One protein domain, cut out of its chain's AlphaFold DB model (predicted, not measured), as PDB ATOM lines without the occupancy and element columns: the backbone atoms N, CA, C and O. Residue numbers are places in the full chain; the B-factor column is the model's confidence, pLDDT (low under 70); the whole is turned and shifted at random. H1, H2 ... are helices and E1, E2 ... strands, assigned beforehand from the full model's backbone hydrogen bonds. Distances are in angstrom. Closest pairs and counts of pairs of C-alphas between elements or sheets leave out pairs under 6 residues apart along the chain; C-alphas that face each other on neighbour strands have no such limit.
ATOM      1  N   ILE A 122      44.948  36.064 -21.552       89.44
ATOM      2  CA  ILE A 122      45.399  34.699 -21.832       89.44
ATOM      3  C   ILE A 122      45.182  34.458 -23.325       89.44
ATOM      4  O   ILE A 122      44.063  34.234 -23.768       89.44
ATOM      5  N   GLY A 123      46.236  34.570 -24.135       87.88
ATOM      6  CA  GLY A 123      46.125  34.466 -25.595       87.88
ATOM      7  C   GLY A 123      45.192  35.524 -26.206       87.88
ATOM      8  O   GLY A 123      45.467  36.725 -26.138       87.88
ATOM      9  N   VAL A 124      44.100  35.062 -26.819       88.12
ATOM     10  CA  VAL A 124      43.048  35.878 -27.469       88.12
ATOM     11  C   VAL A 124      41.887  36.226 -26.525       88.12
ATOM     12  O   VAL A 124      40.807  36.603 -26.972       88.12
ATOM     13  N   TRP A 125      42.079  36.041 -25.219       90.62
ATOM     14  CA  TRP A 125      41.052  36.256 -24.205       90.62
ATOM     15  C   TRP A 125      41.453  37.384 -23.264       90.62
ATOM     16  O   TRP A 125      42.553  37.362 -22.704       90.62
ATOM     17  N   SER A 126      40.538  38.326 -23.053       90.06
ATOM     18  CA  SER A 126      40.752  39.534 -22.250       90.06
ATOM     19  C   SER A 126      39.828  39.529 -21.030       90.06
ATOM     20  O   SER A 126      38.634  39.250 -21.143       90.06
ATOM     21  N   ALA A 127      40.367  39.816 -19.844       88.44
ATOM     22  CA  ALA A 127      39.599  39.895 -18.605       88.44
ATOM     23  C   ALA A 127      38.776  41.193 -18.552       88.44
ATOM     24  O   ALA A 127      39.344  42.280 -18.634       88.44
ATOM     25  N   VAL A 128      37.461  41.095 -18.342       84.25
ATOM     26  CA  VAL A 128      36.533  42.251 -18.384       84.25
ATOM     27  C   VAL A 128      35.788  42.517 -17.081       84.25
ATOM     28  O   VAL A 128      35.238  43.595 -16.886       84.25
ATOM     29  N   SER A 129      35.769  41.559 -16.155       73.12
ATOM     30  CA  SER A 129      35.217  41.774 -14.817       73.12
ATOM     31  C   SER A 129      35.960  40.940 -13.788       73.12
ATOM     32  O   SER A 129      36.337  39.801 -14.063       73.12
ATOM     33  N   ARG A 130      36.174  41.536 -12.611       69.25
ATOM     34  CA  ARG A 130      36.840  40.930 -11.446       69.25
ATOM     35  C   ARG A 130      36.073  41.182 -10.141       69.25
ATOM     36  O   ARG A 130      36.652  41.043  -9.068       69.25
ATOM     37  N   GLN A 131      34.820  41.647 -10.213       61.75
ATOM     38  CA  GLN A 131      34.070  42.100  -9.036       61.75
ATOM     39  C   GLN A 131      32.622  41.601  -9.000       61.75
ATOM     40  O   GLN A 131      31.919  41.616 -10.008       61.75
ATOM     41  N   HIS A 132      32.225  41.209  -7.783       52.16
ATOM     42  CA  HIS A 132      30.878  41.102  -7.210       52.16
ATOM     43  C   HIS A 132      29.715  41.189  -8.212       52.16
ATOM     44  O   HIS A 132      29.132  42.254  -8.421       52.16
ATOM     45  N   PHE A 133      29.316  40.041  -8.755       42.22
ATOM     46  CA  PHE A 133      28.050  39.895  -9.461       42.22
ATOM     47  C   PHE A 133      27.069  39.175  -8.532       42.22
ATOM     48  O   PHE A 133      27.350  38.078  -8.058       42.22
ATOM     49  N   ASP A 134      25.935  39.808  -8.224       49.38
ATOM     50  CA  ASP A 134      24.871  39.209  -7.398       49.38
ATOM     51  C   ASP A 134      25.317  38.773  -5.978       49.38
ATOM     52  O   ASP A 134      24.798  37.828  -5.389       49.38
ATOM     53  N   GLY A 135      26.302  39.476  -5.402       54.22
ATOM     54  CA  GLY A 135      26.840  39.187  -4.065       54.22
ATOM     55  C   GLY A 135      27.924  38.103  -4.014       54.22
ATOM     56  O   GLY A 135      28.385  37.789  -2.918       54.22
ATOM     57  N   ALA A 136      28.358  37.575  -5.165       61.38
ATOM     58  CA  ALA A 136      29.471  36.634  -5.287       61.38
ATOM     59  C   ALA A 136      30.610  37.217  -6.135       61.38
ATOM     60  O   ALA A 136      30.371  37.893  -7.138       61.38
ATOM     61  N   ASP A 137      31.859  36.943  -5.753       73.50
ATOM     62  CA  ASP A 137      33.014  37.308  -6.571       73.50
ATOM     63  C   ASP A 137      32.980  36.535  -7.899       73.50
ATOM     64  O   ASP A 137      32.915  35.305  -7.924       73.50
ATOM     65  N   ALA A 138      33.021  37.270  -9.010       83.06
ATOM     66  CA  ALA A 138      33.045  36.704 -10.349       83.06
ATOM     67  C   ALA A 138      34.231  37.262 -11.131       83.06
ATOM     68  O   ALA A 138      34.548  38.451 -11.057       83.06
ATOM     69  N   THR A 139      34.885  36.386 -11.885       88.94
ATOM     70  CA  THR A 139      35.950  36.750 -12.816       88.94
ATOM     71  C   THR A 139      35.572  36.285 -14.212       88.94
ATOM     72  O   THR A 139      35.174  35.134 -14.383       88.94
ATOM     73  N   ARG A 140      35.679  37.166 -15.209       90.50
ATOM     74  CA  ARG A 140      35.271  36.876 -16.590       90.50
ATOM     75  C   ARG A 140      36.359  37.244 -17.587       90.50
ATOM     76  O   ARG A 140      36.849  38.371 -17.556       90.50
ATOM     77  N   TRP A 141      36.619  36.332 -18.520       92.56
ATOM     78  CA  TRP A 141      37.359  36.587 -19.754       92.56
ATOM     79  C   TRP A 141      36.427  36.470 -20.955       92.56
ATOM     80  O   TRP A 141      35.611  35.550 -21.014       92.56
ATOM     81  N   VAL A 142      36.558  37.383 -21.910       91.44
ATOM     82  CA  VAL A 142      35.809  37.383 -23.175       91.44
ATOM     83  C   VAL A 142      36.765  37.219 -24.343       91.44
ATOM     84  O   VAL A 142      37.943  37.570 -24.246       91.44
ATOM     85  N   PHE A 143      36.259  36.644 -25.427       89.38
ATOM     86  CA  PHE A 143      37.008  36.546 -26.670       89.38
ATOM     87  C   PHE A 143      37.225  37.940 -27.264       89.38
ATOM     88  O   PHE A 143      36.270  38.691 -27.446       89.38
ATOM     89  N   ASP A 144      38.478  38.254 -27.572       83.56
ATOM     90  CA  ASP A 144      38.924  39.540 -28.102       83.56
ATOM     91  C   ASP A 144      39.809  39.278 -29.339       83.56
ATOM     92  O   ASP A 144      41.021  39.058 -29.204       83.56
ATOM     93  N   PRO A 145      39.199  39.199 -30.542       69.31
ATOM     94  CA  PRO A 145      39.911  38.881 -31.780       69.31
ATOM     95  C   PRO A 145      40.766  40.036 -32.310       69.31
ATOM     96  O   PRO A 145      41.712  39.776 -33.052       69.31
ATOM     97  N   ASP A 146      40.424  41.280 -31.961       64.31
ATOM     98  CA  ASP A 146      40.961  42.497 -32.588       64.31
ATOM     99  C   ASP A 146      42.223  43.028 -31.904       64.31
ATOM    100  O   ASP A 146      42.850  43.974 -32.382       64.31
ATOM    101  N   TYR A 147      42.650  42.409 -30.807       58.56
ATOM    102  CA  TYR A 147      43.949  42.716 -30.235       58.56
ATOM    103  C   TYR A 147      45.068  42.113 -31.094       58.56
ATOM    104  O   TYR A 147      45.596  41.023 -30.843       58.56
ATOM    105  N   GLU A 148      45.469  42.860 -32.114       48.94
ATOM    106  CA  GLU A 148      46.836  42.807 -32.609       48.94
ATOM    107  C   GLU A 148      47.791  43.256 -31.486       48.94
ATOM    108  O   GLU A 148      47.429  44.025 -30.597       48.94
ATOM    109  N   LEU A 149      49.026  42.751 -31.498       46.34
ATOM    110  CA  LEU A 149      50.125  43.185 -30.629       46.34
ATOM    111  C   LEU A 149      50.426  44.680 -30.855       46.34
ATOM    112  O   LEU A 149      51.386  45.022 -31.543       46.34
ATOM    113  N   ALA A 168      31.002  36.902 -28.284       77.88
ATOM    114  CA  ALA A 168      30.984  35.709 -29.134       77.88
ATOM    115  C   ALA A 168      31.315  34.440 -28.337       77.88
ATOM    116  O   ALA A 168      30.700  33.386 -28.527       77.88
ATOM    117  N   ALA A 169      32.240  34.576 -27.382       90.06
ATOM    118  CA  ALA A 169      32.404  33.636 -26.293       90.06
ATOM    119  C   ALA A 169      32.971  34.294 -25.032       90.06
ATOM    120  O   ALA A 169      33.669  35.309 -25.086       90.06
ATOM    121  N   ARG A 170      32.725  33.654 -23.887       92.19
ATOM    122  CA  ARG A 170      33.270  34.024 -22.581       92.19
ATOM    123  C   ARG A 170      33.510  32.813 -21.695       92.19
ATOM    124  O   ARG A 170      32.771  31.829 -21.757       92.19
ATOM    125  N   LEU A 171      34.484  32.934 -20.802       93.81
ATOM    126  CA  LEU A 171      34.692  32.037 -19.673       93.81
ATOM    127  C   LEU A 171      34.513  32.822 -18.377       93.81
ATOM    128  O   LEU A 171      35.049  33.917 -18.215       93.81
ATOM    129  N   GLU A 172      33.753  32.257 -17.453       93.31
ATOM    130  CA  GLU A 172      33.418  32.870 -16.180       93.31
ATOM    131  C   GLU A 172      33.733  31.921 -15.023       93.31
ATOM    132  O   GLU A 172      33.308  30.765 -15.012       93.31
ATOM    133  N   LEU A 173      34.458  32.443 -14.038       92.75
ATOM    134  CA  LEU A 173      34.649  31.848 -12.726       92.75
ATOM    135  C   LEU A 173      33.699  32.524 -11.748       92.75
ATOM    136  O   LEU A 173      33.800  33.732 -11.532       92.75
ATOM    137  N   ARG A 174      32.794  31.755 -11.145       91.50
ATOM    138  CA  ARG A 174      31.831  32.255 -10.155       91.50
ATOM    139  C   ARG A 174      32.127  31.660  -8.800       91.50
ATOM    140  O   ARG A 174      32.137  30.439  -8.684       91.50
ATOM    141  N   GLU A 175      32.324  32.496  -7.788       91.00
ATOM    142  CA  GLU A 175      32.401  32.025  -6.409       91.00
ATOM    143  C   GLU A 175      31.054  31.427  -5.988       91.00
ATOM    144  O   GLU A 175      30.004  32.052  -6.134       91.00
ATOM    145  N   THR A 176      31.077  30.201  -5.476       90.19
ATOM    146  CA  THR A 176      29.874  29.463  -5.078       90.19
ATOM    147  C   THR A 176      29.758  29.292  -3.574       90.19
ATOM    148  O   THR A 176      28.645  29.265  -3.045       90.19
ATOM    149  N   SER A 177      30.878  29.190  -2.858       88.00
ATOM    150  CA  SER A 177      30.865  29.060  -1.403       88.00
ATOM    151  C   SER A 177      32.167  29.516  -0.748       88.00
ATOM    152  O   SER A 177      33.237  29.569  -1.362       88.00
ATOM    153  N   ILE A 178      32.059  29.825   0.546       86.56
ATOM    154  CA  ILE A 178      33.188  30.130   1.420       86.56
ATOM    155  C   ILE A 178      33.114  29.196   2.626       86.56
ATOM    156  O   ILE A 178      32.158  29.235   3.400       86.56
ATOM    157  N   ARG A 186      38.612  29.025   2.875       82.75
ATOM    158  CA  ARG A 186      38.700  28.443   1.538       82.75
ATOM    159  C   ARG A 186      37.503  28.906   0.719       82.75
ATOM    160  O   ARG A 186      36.382  28.904   1.210       82.75
ATOM    161  N   ARG A 187      37.754  29.341  -0.511       86.06
ATOM    162  CA  ARG A 187      36.729  29.821  -1.443       86.06
ATOM    163  C   ARG A 187      36.626  28.847  -2.604       86.06
ATOM    164  O   ARG A 187      37.668  28.404  -3.101       86.06
ATOM    165  N   TYR A 188      35.401  28.532  -2.999       90.50
ATOM    166  CA  TYR A 188      35.100  27.577  -4.057       90.50
ATOM    167  C   TYR A 188      34.432  28.262  -5.240       90.50
ATOM    168  O   TYR A 188      33.689  29.223  -5.059       90.50
ATOM    169  N   TYR A 189      34.725  27.769  -6.440       91.69
ATOM    170  CA  TYR A 189      34.334  28.373  -7.703       91.69
ATOM    171  C   TYR A 189      33.793  27.331  -8.679       91.69
ATOM    172  O   TYR A 189      34.291  26.206  -8.758       91.69
ATOM    173  N   ASP A 190      32.820  27.758  -9.475       92.31
ATOM    174  CA  ASP A 190      32.368  27.063 -10.675       92.31
ATOM    175  C   ASP A 190      32.961  27.737 -11.914       92.31
ATOM    176  O   ASP A 190      33.080  28.962 -11.972       92.31
ATOM    177  N   ILE A 191      33.291  26.930 -12.922       92.44
ATOM    178  CA  ILE A 191      33.811  27.377 -14.213       92.44
ATOM    179  C   ILE A 191      32.739  27.153 -15.275       92.44
ATOM    180  O   ILE A 191      32.345  26.014 -15.555       92.44
ATOM    181  N   ALA A 192      32.287  28.236 -15.895       92.81
ATOM    182  CA  ALA A 192      31.322  28.208 -16.979       92.81
ATOM    183  C   ALA A 192      31.920  28.819 -18.245       92.81
ATOM    184  O   ALA A 192      32.573  29.854 -18.200       92.81
ATOM    185  N   TYR A 193      31.654  28.193 -19.381       94.06
ATOM    186  CA  TYR A 193      31.938  28.734 -20.699       94.06
ATOM    187  C   TYR A 193      30.621  28.993 -21.418       94.06
ATOM    188  O   TYR A 193      29.689  28.191 -21.330       94.06
ATOM    189  N   GLN A 194      30.529  30.106 -22.124       91.81
ATOM    190  CA  GLN A 194      29.386  30.432 -22.956       91.81
ATOM    191  C   GLN A 194      29.882  30.896 -24.313       91.81
ATOM    192  O   GLN A 194      30.826  31.666 -24.408       91.81
ATOM    193  N   ASP A 195      29.213  30.411 -25.343       88.56
ATOM    194  CA  ASP A 195      29.491  30.680 -26.744       88.56
ATOM    195  C   ASP A 195      28.144  30.707 -27.451       88.56
ATOM    196  O   ASP A 195      27.267  29.884 -27.142       88.56
ATOM    197  N   ALA A 196      27.958  31.704 -28.312       80.19
ATOM    198  CA  ALA A 196      26.666  32.026 -28.903       80.19
ATOM    199  C   ALA A 196      26.041  30.828 -29.641       80.19
ATOM    200  O   ALA A 196      24.825  30.645 -29.597       80.19
ATOM    201  N   GLU A 197      26.862  29.968 -30.253       81.62
ATOM    202  CA  GLU A 197      26.362  28.876 -31.096       81.62
ATOM    203  C   GLU A 197      26.181  27.547 -30.355       81.62
ATOM    204  O   GLU A 197      25.292  26.761 -30.692       81.62
ATOM    205  N   ILE A 198      27.013  27.259 -29.347       80.12
ATOM    206  CA  ILE A 198      26.978  25.963 -28.638       80.12
ATOM    207  C   ILE A 198      26.279  26.019 -27.273       80.12
ATOM    208  O   ILE A 198      26.071  24.972 -26.649       80.12
ATOM    209  N   GLY A 199      25.895  27.219 -26.828       80.75
ATOM    210  CA  GLY A 199      25.220  27.457 -25.559       80.75
ATOM    211  C   GLY A 199      26.138  27.328 -24.334       80.75
ATOM    212  O   GLY A 199      27.335  27.057 -24.456       80.75
ATOM    213  N   PRO A 200      25.591  27.534 -23.121       87.38
ATOM    214  CA  PRO A 200      26.373  27.488 -21.894       87.38
ATOM    215  C   PRO A 200      26.828  26.061 -21.561       87.38
ATOM    216  O   PRO A 200      26.067  25.095 -21.653       87.38
ATOM    217  N   ARG A 201      28.074  25.943 -21.110       90.06
ATOM    218  CA  ARG A 201      28.731  24.702 -20.698       90.06
ATOM    219  C   ARG A 201      29.369  24.898 -19.332       90.06
ATOM    220  O   ARG A 201      30.091  25.862 -19.105       90.06
ATOM    221  N   THR A 202      29.140  23.961 -18.421       90.31
ATOM    222  CA  THR A 202      29.907  23.891 -17.173       90.31
ATOM    223  C   THR A 202      31.157  23.053 -17.412       90.31
ATOM    224  O   THR A 202      31.056  21.875 -17.768       90.31
ATOM    225  N   ILE A 203      32.322  23.654 -17.181       88.88
ATOM    226  CA  ILE A 203      33.615  22.974 -17.272       88.88
ATOM    227  C   ILE A 203      33.854  22.184 -15.984       88.88
ATOM    228  O   ILE A 203      34.002  20.964 -16.031       88.88
ATOM    229  N   ALA A 204      33.799  22.859 -14.835       87.50
ATOM    230  CA  ALA A 204      34.005  22.259 -13.521       87.50
ATOM    231  C   ALA A 204      33.230  23.015 -12.432       87.50
ATOM    232  O   ALA A 204      32.783  24.141 -12.658       87.50
ATOM    233  N   LYS A 205      33.041  22.379 -11.272       90.00
ATOM    234  CA  LYS A 205      32.269  22.919 -10.147       90.00
ATOM    235  C   LYS A 205      32.973  22.705  -8.821       90.00
ATOM    236  O   LYS A 205      33.739  21.753  -8.699       90.00
ATOM    237  N   GLU A 206      32.644  23.552  -7.850       88.81
ATOM    238  CA  GLU A 206      33.083  23.432  -6.453       88.81
ATOM    239  C   GLU A 206      34.605  23.270  -6.329       88.81
ATOM    240  O   GLU A 206      35.124  22.485  -5.534       88.81
ATOM    241  N   LEU A 207      35.346  24.026  -7.138       87.25
ATOM    242  CA  LEU A 207      36.798  23.971  -7.158       87.25
ATOM    243  C   LEU A 207      37.401  25.010  -6.219       87.25
ATOM    244  O   LEU A 207      36.964  26.158  -6.228       87.25
ATOM    245  N   PRO A 208      38.461  24.680  -5.466       88.31
ATOM    246  CA  PRO A 208      39.233  25.684  -4.742       88.31
ATOM    247  C   PRO A 208      39.721  26.783  -5.692       88.31
ATOM    248  O   PRO A 208      40.150  26.475  -6.802       88.31
ATOM    249  N   ARG A 209      39.723  28.044  -5.235       87.25
ATOM    250  CA  ARG A 209      40.093  29.221  -6.047       87.25
ATOM    251  C   ARG A 209      41.297  28.993  -6.966       87.25
ATOM    252  O   ARG A 209      41.156  29.110  -8.172       87.25
ATOM    253  N   THR A 210      42.458  28.640  -6.418       86.50
ATOM    254  CA  THR A 210      43.686  28.480  -7.215       86.50
ATOM    255  C   THR A 210      43.515  27.425  -8.317       86.50
ATOM    256  O   THR A 210      43.804  27.719  -9.472       86.50
ATOM    257  N   SER A 211      42.915  26.271  -7.992       86.06
ATOM    258  CA  SER A 211      42.591  25.211  -8.959       86.06
ATOM    259  C   SER A 211      41.650  25.679 -10.065       86.06
ATOM    260  O   SER A 211      41.853  25.336 -11.226       86.06
ATOM    261  N   ALA A 212      40.636  26.476  -9.721       89.56
ATOM    262  CA  ALA A 212      39.704  27.019 -10.700       89.56
ATOM    263  C   ALA A 212      40.405  27.949 -11.704       89.56
ATOM    264  O   ALA A 212      40.138  27.879 -12.902       89.56
ATOM    265  N   PHE A 213      41.336  28.774 -11.222       90.00
ATOM    266  CA  PHE A 213      42.118  29.676 -12.064       90.00
ATOM    267  C   PHE A 213      43.140  28.949 -12.946       90.00
ATOM    268  O   PHE A 213      43.267  29.312 -14.108       90.00
ATOM    269  N   GLU A 214      43.801  27.891 -12.468       87.75
ATOM    270  CA  GLU A 214      44.685  27.081 -13.327       87.75
ATOM    271  C   GLU A 214      43.923  26.381 -14.446       87.75
ATOM    272  O   GLU A 214      44.399  26.320 -15.576       87.75
ATOM    273  N   ILE A 215      42.726  25.862 -14.155       87.75
ATOM    274  CA  ILE A 215      41.897  25.253 -15.197       87.75
ATOM    275  C   ILE A 215      41.458  26.319 -16.194       87.75
ATOM    276  O   ILE A 215      41.566  26.080 -17.390       87.75
ATOM    277  N   ALA A 216      41.023  27.496 -15.732       90.81
ATOM    278  CA  ALA A 216      40.678  28.603 -16.621       90.81
ATOM    279  C   ALA A 216      41.862  29.020 -17.507       90.81
ATOM    280  O   ALA A 216      41.698  29.140 -18.716       90.81
ATOM    281  N   GLU A 217      43.058  29.180 -16.938       90.44
ATOM    282  CA  GLU A 217      44.273  29.519 -17.684       90.44
ATOM    283  C   GLU A 217      44.623  28.456 -18.731       90.44
ATOM    284  O   GLU A 217      44.859  28.781 -19.898       90.44
ATOM    285  N   ASN A 218      44.577  27.174 -18.364       87.44
ATOM    286  CA  ASN A 218      44.803  26.072 -19.297       87.44
ATOM    287  C   ASN A 218      43.734  26.021 -20.408       87.44
ATOM    288  O   ASN A 218      44.053  25.869 -21.588       87.44
ATOM    289  N   THR A 219      42.455  26.190 -20.066       89.56
ATOM    290  CA  THR A 219      41.363  26.242 -21.047       89.56
ATOM    291  C   THR A 219      41.561  27.404 -22.021       89.56
ATOM    292  O   THR A 219      41.526  27.212 -23.233       89.56
ATOM    293  N   LEU A 220      41.807  28.615 -21.525       91.31
ATOM    294  CA  LEU A 220      41.911  29.805 -22.371       91.31
ATOM    295  C   LEU A 220      43.195  29.818 -23.211       91.31
ATOM    296  O   LEU A 220      43.161  30.230 -24.368       91.31
ATOM    297  N   SER A 221      44.313  29.313 -22.686       88.44
ATOM    298  CA  SER A 221      45.578  29.228 -23.434       88.44
ATOM    299  C   SER A 221      45.527  28.222 -24.590       88.44
ATOM    300  O   SER A 221      46.203  28.403 -25.604       88.44
ATOM    301  N   THR A 222      44.699  27.179 -24.481       86.56
ATOM    302  CA  THR A 222      44.537  26.145 -25.519       86.56
ATOM    303  C   THR A 222      43.462  26.488 -26.559       86.56
ATOM    304  O   THR A 222      43.518  26.018 -27.710       86.56
ATOM    305  N   LEU A 223      42.497  27.335 -26.191       89.00
ATOM    306  CA  LEU A 223      41.462  27.847 -27.082       89.00
ATOM    307  C   LEU A 223      41.955  29.089 -27.832       89.00
ATOM    308  O   LEU A 223      41.882  30.211 -27.355       89.00
ATOM    309  N   SER A 224      42.407  28.897 -29.068       86.50
ATOM    310  CA  SER A 224      42.839  29.991 -29.951       86.50
ATOM    311  C   SER A 224      41.689  30.807 -30.565       86.50
ATOM    312  O   SER A 224      41.943  31.737 -31.321       86.50
ATOM    313  N   ALA A 225      40.444  30.398 -30.332       87.62
ATOM    314  CA  ALA A 225      39.208  31.006 -30.819       87.62
ATOM    315  C   ALA A 225      38.025  30.404 -30.025       87.62
ATOM    316  O   ALA A 225      38.226  29.384 -29.348       87.62
ATOM    317  N   PRO A 226      36.802  30.957 -30.137       90.69
ATOM    318  CA  PRO A 226      35.590  30.316 -29.637       90.69
ATOM    319  C   PRO A 226      35.463  28.868 -30.120       90.69
ATOM    320  O   PRO A 226      35.824  28.545 -31.252       90.69
ATOM    321  N   VAL A 227      34.942  27.979 -29.273       90.12
ATOM    322  CA  VAL A 227      34.773  26.549 -29.586       90.12
ATOM    323  C   VAL A 227      33.920  26.333 -30.839       90.12
ATOM    324  O   VAL A 227      34.198  25.412 -31.612       90.12
ATOM    325  N   SER A 228      32.918  27.184 -31.069       86.81
ATOM    326  CA  SER A 228      32.131  27.227 -32.307       86.81
ATOM    327  C   SER A 228      32.987  27.394 -33.565       86.81
ATOM    328  O   SER A 228      32.728  26.732 -34.565       86.81
ATOM    329  N   HIS A 229      34.077  28.159 -33.495       88.06
ATOM    330  CA  HIS A 229      34.984  28.419 -34.619       88.06
ATOM    331  C   HIS A 229      36.094  27.362 -34.772       88.06
ATOM    332  O   HIS A 229      36.876  27.399 -35.723       88.06
ATOM    333  N   LEU A 230      36.191  26.387 -33.860       87.69
ATOM    334  CA  LEU A 230      37.231  25.350 -33.862       87.69
ATOM    335  C   LEU A 230      36.784  24.044 -34.548       87.69
ATOM    336  O   LEU A 230      37.151  22.952 -34.108       87.69
ATOM    337  N   GLU A 231      36.019  24.135 -35.643       86.56
ATOM    338  CA  GLU A 231      35.516  22.990 -36.430       86.56
ATOM    339  C   GLU A 231      36.594  21.955 -36.741       86.56
ATOM    340  O   GLU A 231      36.464  20.804 -36.339       86.56
ATOM    341  N   GLY A 232      37.725  22.370 -37.318       87.88
ATOM    342  CA  GLY A 232      38.790  21.430 -37.672       87.88
ATOM    343  C   GLY A 232      39.391  20.674 -36.478       87.88
ATOM    344  O   GLY A 232      39.830  19.535 -36.635       87.88
ATOM    345  N   LYS A 233      39.406  21.263 -35.272       87.50
ATOM    346  CA  LYS A 233      39.827  20.549 -34.051       87.50
ATOM    347  C   LYS A 233      38.724  19.604 -33.566       87.50
ATOM    348  O   LYS A 233      39.027  18.482 -33.166       87.50
ATOM    349  N   ARG A 234      37.455  20.027 -33.632       88.56
ATOM    350  CA  ARG A 234      36.299  19.181 -33.291       88.56
ATOM    351  C   ARG A 234      36.240  17.951 -34.189       88.56
ATOM    352  O   ARG A 234      36.123  16.850 -33.661       88.56
ATOM    353  N   ASP A 235      36.399  18.128 -35.495       88.75
ATOM    354  CA  ASP A 235      36.352  17.054 -36.486       88.75
ATOM    355  C   ASP A 235      37.429  16.004 -36.212       88.75
ATOM    356  O   ASP A 235      37.118  14.821 -36.081       88.75
ATOM    357  N   ARG A 236      38.673  16.444 -35.980       89.06
ATOM    358  CA  ARG A 236      39.783  15.553 -35.599       89.06
ATOM    359  C   ARG A 236      39.496  14.752 -34.332       89.06
ATOM    360  O   ARG A 236      39.857  13.586 -34.249       89.06
ATOM    361  N   LEU A 237      38.855  15.352 -33.330       90.06
ATOM    362  CA  LEU A 237      38.470  14.624 -32.119       90.06
ATOM    363  C   LEU A 237      37.356  13.608 -32.393       90.06
ATOM    364  O   LEU A 237      37.360  12.535 -31.797       90.06
ATOM    365  N   THR A 238      36.424  13.908 -33.304       90.81
ATOM    366  CA  THR A 238      35.360  12.963 -33.685       90.81
ATOM    367  C   THR A 238      35.842  11.768 -34.510       90.81
ATOM    368  O   THR A 238      35.100  10.795 -34.642       90.81
ATOM    369  N   GLU A 239      37.083  11.790 -35.012       89.44
ATOM    370  CA  GLU A 239      37.717  10.610 -35.617       89.44
ATOM    371  C   GLU A 239      37.877   9.469 -34.599       89.44
ATOM    372  O   GLU A 239      37.836   8.301 -34.982       89.44
ATOM    373  N   ILE A 240      37.980   9.784 -33.299       88.19
ATOM    374  CA  ILE A 240      38.007   8.780 -32.231       88.19
ATOM    375  C   ILE A 240      36.586   8.238 -32.003       88.19
ATOM    376  O   ILE A 240      35.693   8.972 -31.549       88.19
ATOM    377  N   PRO A 241      36.340   6.932 -32.215       88.88
ATOM    378  CA  PRO A 241      35.028   6.348 -32.012       88.88
ATOM    379  C   PRO A 241      34.535   6.515 -30.568       88.88
ATOM    380  O   PRO A 241      35.150   6.067 -29.605       88.88
ATOM    381  N   GLY A 242      33.355   7.118 -30.417       87.56
ATOM    382  CA  GLY A 242      32.763   7.422 -29.108       87.56
ATOM    383  C   GLY A 242      32.859   8.894 -28.703       87.56
ATOM    384  O   GLY A 242      32.199   9.285 -27.732       87.56
ATOM    385  N   ILE A 243      33.591   9.713 -29.466       91.75
ATOM    386  CA  ILE A 243      33.560  11.175 -29.378       91.75
ATOM    387  C   ILE A 243      32.603  11.716 -30.448       91.75
ATOM    388  O   ILE A 243      32.841  11.598 -31.642       91.75
ATOM    389  N   GLY A 244      31.484  12.294 -30.010       89.75
ATOM    390  CA  GLY A 244      30.550  13.024 -30.878       89.75
ATOM    391  C   GLY A 244      30.690  14.545 -30.725       89.75
ATOM    392  O   GLY A 244      31.451  14.990 -29.866       89.75
ATOM    393  N   PRO A 245      29.899  15.351 -31.463       87.75
ATOM    394  CA  PRO A 245      30.025  16.816 -31.483       87.75
ATOM    395  C   PRO A 245      29.955  17.488 -30.105       87.75
ATOM    396  O   PRO A 245      30.708  18.407 -29.802       87.75
ATOM    397  N   ALA A 246      29.067  17.011 -29.227       88.12
ATOM    398  CA  ALA A 246      28.951  17.561 -27.878       88.12
ATOM    399  C   ALA A 246      30.166  17.227 -26.999       88.12
ATOM    400  O   ALA A 246      30.568  18.065 -26.199       88.12
ATOM    401  N   LYS A 247      30.744  16.028 -27.157       90.19
ATOM    402  CA  LYS A 247      31.922  15.594 -26.397       90.19
ATOM    403  C   LYS A 247      33.204  16.222 -26.923       90.19
ATOM    404  O   LYS A 247      34.077  16.516 -26.122       90.19
ATOM    405  N   SER A 248      33.335  16.424 -28.235       90.94
ATOM    406  CA  SER A 248      34.509  17.099 -28.796       90.94
ATOM    407  C   SER A 248      34.601  18.537 -28.289       90.94
ATOM    408  O   SER A 248      35.682  18.963 -27.905       90.94
ATOM    409  N   ALA A 249      33.472  19.248 -28.177       90.50
ATOM    410  CA  ALA A 249      33.422  20.549 -27.511       90.50
ATOM    411  C   ALA A 249      33.868  20.471 -26.038       90.50
ATOM    412  O   ALA A 249      34.697  21.272 -25.616       90.50
ATOM    413  N   ASP A 250      33.379  19.488 -25.272       89.88
ATOM    414  CA  ASP A 250      33.779  19.322 -23.869       89.88
ATOM    415  C   ASP A 250      35.284  19.006 -23.728       89.88
ATOM    416  O   ASP A 250      35.936  19.565 -22.854       89.88
ATOM    417  N   PHE A 251      35.867  18.185 -24.610       89.69
ATOM    418  CA  PHE A 251      37.315  17.930 -24.629       89.69
ATOM    419  C   PHE A 251      38.127  19.194 -24.938       89.69
ATOM    420  O   PHE A 251      39.130  19.447 -24.271       89.69
ATOM    421  N   LEU A 252      37.677  20.021 -25.890       90.12
ATOM    422  CA  LEU A 252      38.325  21.304 -26.181       90.12
ATOM    423  C   LEU A 252      38.324  22.238 -24.968       90.12
ATOM    424  O   LEU A 252      39.342  22.867 -24.696       90.12
ATOM    425  N   LEU A 253      37.222  22.292 -24.215       89.94
ATOM    426  CA  LEU A 253      37.123  23.102 -22.995       89.94
ATOM    427  C   LEU A 253      38.036  22.613 -21.862       89.94
ATOM    428  O   LEU A 253      38.365  23.389 -20.971       89.94
ATOM    429  N   LEU A 254      38.472  21.355 -21.899       86.69
ATOM    430  CA  LEU A 254      39.462  20.793 -20.974       86.69
ATOM    431  C   LEU A 254      40.902  20.921 -21.512       86.69
ATOM    432  O   LEU A 254      41.836  20.355 -20.957       86.69
ATOM    433  N   GLY A 255      41.101  21.646 -22.617       84.50
ATOM    434  CA  GLY A 255      42.405  21.820 -23.262       84.50
ATOM    435  C   GLY A 255      42.906  20.600 -24.040       84.50
ATOM    436  O   GLY A 255      44.005  20.613 -24.599       84.50
ATOM    437  N   LEU A 256      42.084  19.558 -24.168       87.19
ATOM    438  CA  LEU A 256      42.400  18.339 -24.908       87.19
ATOM    439  C   LEU A 256      42.022  18.513 -26.381       87.19
ATOM    440  O   LEU A 256      40.976  18.076 -26.855       87.19
ATOM    441  N   THR A 257      42.896  19.200 -27.116       85.94
ATOM    442  CA  THR A 257      42.615  19.657 -28.490       85.94
ATOM    443  C   THR A 257      42.946  18.661 -29.598       85.94
ATOM    444  O   THR A 257      42.627  18.914 -30.762       85.94
ATOM    445  N   THR A 258      43.587  17.537 -29.270       85.69
ATOM    446  CA  THR A 258      43.998  16.513 -30.241       85.69
ATOM    447  C   THR A 258      43.888  15.101 -29.655       85.69
ATOM    448  O   THR A 258      43.976  14.947 -28.435       85.69
ATOM    449  N   PRO A 259      43.786  14.054 -30.498       85.50
ATOM    450  CA  PRO A 259      43.879  12.664 -30.048       85.50
ATOM    451  C   PRO A 259      45.141  12.365 -29.233       85.50
ATOM    452  O   PRO A 259      45.065  11.713 -28.195       85.50
ATOM    453  N   ALA A 260      46.289  12.900 -29.659       83.88
ATOM    454  CA  ALA A 260      47.559  12.739 -28.954       83.88
ATOM    455  C   ALA A 260      47.538  13.385 -27.559       83.88
ATOM    456  O   ALA A 260      48.087  12.817 -26.624       83.88
ATOM    457  N   ALA A 261      46.866  14.532 -27.398       82.50
ATOM    458  CA  ALA A 261      46.688  15.153 -26.087       82.50
ATOM    459  C   ALA A 261      45.842  14.272 -25.153       82.50
ATOM    460  O   ALA A 261      46.175  14.148 -23.980       82.50
ATOM    461  N   ILE A 262      44.798  13.608 -25.668       84.56
ATOM    462  CA  ILE A 262      43.998  12.656 -24.877       84.56
ATOM    463  C   ILE A 262      44.825  11.407 -24.529       84.56
ATOM    464  O   ILE A 262      44.745  10.915 -23.408       84.56
ATOM    465  N   ALA A 263      45.651  10.908 -25.452       82.38
ATOM    466  CA  ALA A 263      46.543   9.775 -25.198       82.38
ATOM    467  C   ALA A 263      47.581  10.083 -24.112       82.38
ATOM    468  O   ALA A 263      47.670   9.351 -23.132       82.38
ATOM    469  N   ALA A 264      48.287  11.209 -24.232       80.06
ATOM    470  CA  ALA A 264      49.237  11.668 -23.222       80.06
ATOM    471  C   ALA A 264      48.554  11.866 -21.860       80.06
ATOM    472  O   ALA A 264      49.098  11.503 -20.822       80.06
ATOM    473  N   CYS A 265      47.321  12.377 -21.880       78.62
ATOM    474  CA  CYS A 265      46.488  12.518 -20.698       78.62
ATOM    475  C   CYS A 265      46.183  11.161 -20.026       78.62
ATOM    476  O   CYS A 265      46.203  11.080 -18.804       78.62
ATOM    477  N   LEU A 266      45.954  10.087 -20.786       78.19
ATOM    478  CA  LEU A 266      45.736   8.739 -20.243       78.19
ATOM    479  C   LEU A 266      47.016   8.058 -19.738       78.19
ATOM    480  O   LEU A 266      46.939   7.197 -18.863       78.19
ATOM    481  N   GLU A 267      48.169   8.382 -20.322       77.50
ATOM    482  CA  GLU A 267      49.457   7.766 -19.980       77.50
ATOM    483  C   GLU A 267      50.066   8.342 -18.694       77.50
ATOM    484  O   GLU A 267      50.766   7.626 -17.978       77.50
ATOM    485  N   ASP A 268      49.777   9.609 -18.382       72.06
ATOM    486  CA  ASP A 268      50.306  10.298 -17.207       72.06
ATOM    487  C   ASP A 268      49.230  11.117 -16.482       72.06
ATOM    488  O   ASP A 268      49.070  12.316 -16.717       72.06
ATOM    489  N   GLU A 269      48.533  10.493 -15.529       60.50
ATOM    490  CA  GLU A 269      47.564  11.158 -14.639       60.50
ATOM    491  C   GLU A 269      48.162  12.368 -13.883       60.50
ATOM    492  O   GLU A 269      47.418  13.236 -13.426       60.50
ATOM    493  N   SER A 270      49.495  12.457 -13.766       57.47
ATOM    494  CA  SER A 270      50.199  13.538 -13.066       57.47
ATOM    495  C   SER A 270      50.581  14.735 -13.944       57.47
ATOM    496  O   SER A 270      51.097  15.721 -13.414       57.47
ATOM    497  N   SER A 271      50.282  14.697 -15.250       59.34
ATOM    498  CA  SER A 271      50.459  15.840 -16.153       59.34
ATOM    499  C   SER A 271      49.815  17.112 -15.576       59.34
ATOM    500  O   SER A 271      48.738  17.056 -14.977       59.34
ATOM    501  N   GLU A 272      50.442  18.278 -15.764       51.84
ATOM    502  CA  GLU A 272      49.929  19.571 -15.272       51.84
ATOM    503  C   GLU A 272      48.532  19.902 -15.817       51.84
ATOM    504  O   GLU A 272      47.735  20.542 -15.132       51.84
ATOM    505  N   VAL A 273      48.210  19.392 -17.010       50.81
ATOM    506  CA  VAL A 273      46.862  19.453 -17.584       50.81
ATOM    507  C   VAL A 273      45.901  18.571 -16.774       50.81
ATOM    508  O   VAL A 273      44.779  18.967 -16.507       50.81
ATOM    509  N   ASN A 274      46.337  17.409 -16.293       54.50
ATOM    510  CA  ASN A 274      45.478  16.391 -15.690       54.50
ATOM    511  C   ASN A 274      45.122  16.612 -14.223       54.50
ATOM    512  O   ASN A 274      43.975  16.384 -13.836       54.50
ATOM    513  N   CYS A 275      46.062  17.051 -13.385       52.56
ATOM    514  CA  CYS A 275      45.911  16.889 -11.933       52.56
ATOM    515  C   CYS A 275      44.750  17.682 -11.300       52.56
ATOM    516  O   CYS A 275      44.380  17.411 -10.158       52.56
ATOM    517  N   ARG A 276      44.153  18.646 -12.018       62.91
ATOM    518  CA  ARG A 276      43.112  19.541 -11.471       62.91
ATOM    519  C   ARG A 276      41.719  19.335 -12.057       62.91
ATOM    520  O   ARG A 276      40.753  19.771 -11.439       62.91
ATOM    521  N   HIS A 277      41.588  18.656 -13.198       71.56
ATOM    522  CA  HIS A 277      40.285  18.364 -13.813       71.56
ATOM    523  C   HIS A 277      40.142  16.922 -14.328       71.56
ATOM    524  O   HIS A 277      39.213  16.638 -15.090       71.56
ATOM    525  N   TRP A 278      41.012  16.003 -13.887       76.31
ATOM    526  CA  TRP A 278      40.971  14.583 -14.247       76.31
ATOM    527  C   TRP A 278      39.587  13.961 -14.078       76.31
ATOM    528  O   TRP A 278      39.103  13.344 -15.019       76.31
ATOM    529  N   ASP A 279      38.895  14.204 -12.963       77.44
ATOM    530  CA  ASP A 279      37.541  13.678 -12.726       77.44
ATOM    531  C   ASP A 279      36.572  14.030 -13.869       77.44
ATOM    532  O   ASP A 279      35.702  13.244 -14.259       77.44
ATOM    533  N   ARG A 280      36.737  15.222 -14.459       78.06
ATOM    534  CA  ARG A 280      35.925  15.668 -15.590       78.06
ATOM    535  C   ARG A 280      36.339  14.990 -16.888       78.06
ATOM    536  O   ARG A 280      35.457  14.613 -17.660       78.06
ATOM    537  N   VAL A 281      37.641  14.820 -17.119       81.25
ATOM    538  CA  VAL A 281      38.152  14.055 -18.265       81.25
ATOM    539  C   VAL A 281      37.672  12.608 -18.178       81.25
ATOM    540  O   VAL A 281      37.114  12.081 -19.140       81.25
ATOM    541  N   GLU A 282      37.801  11.982 -17.009       83.12
ATOM    542  CA  GLU A 282      37.390  10.609 -16.749       83.12
ATOM    543  C   GLU A 282      35.907  10.400 -17.068       83.12
ATOM    544  O   GLU A 282      35.550   9.436 -17.748       83.12
ATOM    545  N   ALA A 283      35.049  11.349 -16.683       84.31
ATOM    546  CA  ALA A 283      33.623  11.309 -16.997       84.31
ATOM    547  C   ALA A 283      33.316  11.332 -18.513       84.31
ATOM    548  O   ALA A 283      32.259  10.853 -18.936       84.31
ATOM    549  N   LEU A 284      34.209  11.876 -19.348       85.12
ATOM    550  CA  LEU A 284      34.060  11.877 -20.810       85.12
ATOM    551  C   LEU A 284      34.589  10.585 -21.459       85.12
ATOM    552  O   LEU A 284      34.078  10.166 -22.512       85.12
ATOM    553  N   LEU A 285      35.576   9.946 -20.823       85.75
ATOM    554  CA  LEU A 285      36.292   8.762 -21.298       85.75
ATOM    555  C   LEU A 285      35.474   7.472 -21.134       85.75
ATOM    556  O   LEU A 285      35.561   6.748 -20.145       85.75
ATOM    557  N   THR A 286      34.714   7.117 -22.167       86.19
ATOM    558  CA  THR A 286      34.061   5.796 -22.250       86.19
ATOM    559  C   THR A 286      35.067   4.685 -22.557       86.19
ATOM    560  O   THR A 286      36.086   4.953 -23.189       86.19
ATOM    561  N   SER A 287      34.735   3.428 -22.230       84.69
ATOM    562  CA  SER A 287      35.560   2.251 -22.572       84.69
ATOM    563  C   SER A 287      35.999   2.239 -24.038       84.69
ATOM    564  O   SER A 287      37.178   2.090 -24.317       84.69
ATOM    565  N   ARG A 288      35.082   2.545 -24.962       86.56
ATOM    566  CA  ARG A 288      35.369   2.631 -26.402       86.56
ATOM    567  C   ARG A 288      36.462   3.648 -26.760       86.56
ATOM    568  O   ARG A 288      37.273   3.376 -27.633       86.56
ATOM    569  N   ILE A 289      36.477   4.802 -26.092       85.94
ATOM    570  CA  ILE A 289      37.488   5.847 -26.318       85.94
ATOM    571  C   ILE A 289      38.842   5.368 -25.786       85.94
ATOM    572  O   ILE A 289      39.851   5.504 -26.469       85.94
ATOM    573  N   ARG A 290      38.850   4.766 -24.589       85.69
ATOM    574  CA  ARG A 290      40.064   4.205 -23.975       85.69
ATOM    575  C   ARG A 290      40.675   3.104 -24.848       85.69
ATOM    576  O   ARG A 290      41.883   3.108 -25.062       85.69
ATOM    577  N   ASP A 291      39.846   2.213 -25.387       85.62
ATOM    578  CA  ASP A 291      40.281   1.100 -26.235       85.62
ATOM    579  C   ASP A 291      40.883   1.586 -27.561       85.62
ATOM    580  O   ASP A 291      41.914   1.068 -27.988       85.62
ATOM    581  N   GLU A 292      40.285   2.596 -28.201       85.12
ATOM    582  CA  GLU A 292      40.802   3.153 -29.457       85.12
ATOM    583  C   GLU A 292      42.161   3.832 -29.258       85.12
ATOM    584  O   GLU A 292      43.111   3.608 -30.013       85.12
ATOM    585  N   ILE A 293      42.269   4.650 -28.212       82.00
ATOM    586  CA  ILE A 293      43.492   5.394 -27.922       82.00
ATOM    587  C   ILE A 293      44.607   4.430 -27.501       82.00
ATOM    588  O   ILE A 293      45.708   4.493 -28.040       82.00
ATOM    589  N   GLY A 294      44.301   3.461 -26.632       68.62
ATOM    590  CA  GLY A 294      45.250   2.429 -26.208       68.62
ATOM    591  C   GLY A 294      45.696   1.489 -27.337       68.62
ATOM    592  O   GLY A 294      46.760   0.877 -27.245       68.62
ATOM    593  N   SER A 295      44.898   1.385 -28.407       61.03
ATOM    594  CA  SER A 295      45.229   0.639 -29.631       61.03
ATOM    595  C   SER A 295      46.061   1.464 -30.623       61.03
ATOM    596  O   SER A 295      46.747   0.873 -31.448       61.03
ATOM    597  N   SER A 296      46.025   2.799 -30.532       56.75
ATOM    598  CA  SER A 296      46.805   3.734 -31.362       56.75
ATOM    599  C   SER A 296      48.217   4.012 -30.815       56.75
ATOM    600  O   SER A 296      49.079   4.455 -31.570       56.75
ATOM    601  N   SER A 297      48.466   3.737 -29.526       49.12
ATOM    602  CA  SER A 297      49.794   3.828 -28.879       49.12
ATOM    603  C   SER A 297      50.639   2.537 -28.980       49.12
ATOM    604  O   SER A 297      51.704   2.458 -28.365       49.12
ATOM    605  N   ARG A 298      50.184   1.507 -29.712       42.88
ATOM    606  CA  ARG A 298      50.918   0.247 -29.967       42.88
ATOM    607  C   ARG A 298      51.307   0.111 -31.431       42.88
ATOM    608  O   ARG A 298      52.404  -0.440 -31.672       42.88
TER     609      ARG A 298
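AT A GLANCE: This is residues 122 to 149, 168 to 178 and 186 to 298 of the 298 residues of an uncharacterized protein of Halorhabdus tiamatea SARL4B (UniProt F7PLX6). A twisted sheet of five antiparallel strands makes one end of the domain, with the long helix H1 over one face and no named helix on the other face. Beyond H1 and the edge strand E5, five shorter helices, H2 to H6, gather in a second lobe, where H3 lies next to the sheet and H4 and H6 lie farther out. The printed part has 152 residues; along the chain come five named strands, E1 to E5, which keep that order across the sheet, then six named helices, H1 to H6. The class is mixed, helices and strands. The whole is compact, with a radius of gyration of the C-alphas of 15.7 A, and spans 50 by 37 by 28 A.

IN THESE COORDINATES: E1 is residues 125 to 129, beginning at C-alpha 125 (41.052, 36.256, -24.205), and E2 is residues 138 to 143. E3, residues 169 to 178, is 27.9 A long; E4, residues 186 to 195, is 29.8 A; E5, residues 201 to 208, is 19.1 A. H1, residues 209 to 222, is 20.2 A long and begins at C-alpha 209 (40.093, 29.221, -6.047). H2 is residues 231 to 238, H3 245 to 253, H4 259 to 267 and H5 278 to 284. H6, residues 287 to 296, is 14.3 A long and ends at C-alpha 296 (46.805, 3.734, -31.362).

HOW THE PARTS SIT: In the sheet, E1 and E2 form a hairpin, with N 128 and O 140 2.9 A apart, within hydrogen-bond range. So are N 141 and O 171, 2.9 A, between E2 and E3, and N 172 and O 192, 2.8 A, between E3 and E4. E4 and E5 form a hairpin, with N 191 and O 204 at 2.8 A. H1 and H3 lie on the same face, two layers, helices on one face of a sheet. The closest C-alphas of H1 and E4 are those of Tyr 188 and Arg 209, 5.6 A apart. H3, the hub, touches H1 only at their ends, and only just, with 3 pairs of C-alphas within 8 A, the closest Thr 219 and Leu 253 at 5.6 A. H3 touches H2 about perpendicular, 74 degrees, closest at the C-alphas of Arg 234 and Ser 248, 5.3 A. H3 and H5 only just touch, with 3 pairs of C-alphas within 8 A, the closest Lys 247 and Leu 284 at 7.0 A. H4 touches H6 about perpendicular, 79 degrees, closest at the C-alphas of Ala 263 and Ile 293, 6.0 A. In H1 to H6 every O i to N i+4 pair is within hydrogen-bond range.

THE WHOLE: The C-alphas farthest apart, Gly 135 and Arg 298, are 52.6 A apart. Residues 150 to 167 and 179 to 185 are not printed; the gaps between C-alphas are 20.6 A and 5.8 A. Of the links printed whole, none is long. Residues 130 to 136, 145 to 149, 269 to 276 and 294 to 298 have pLDDT under 70.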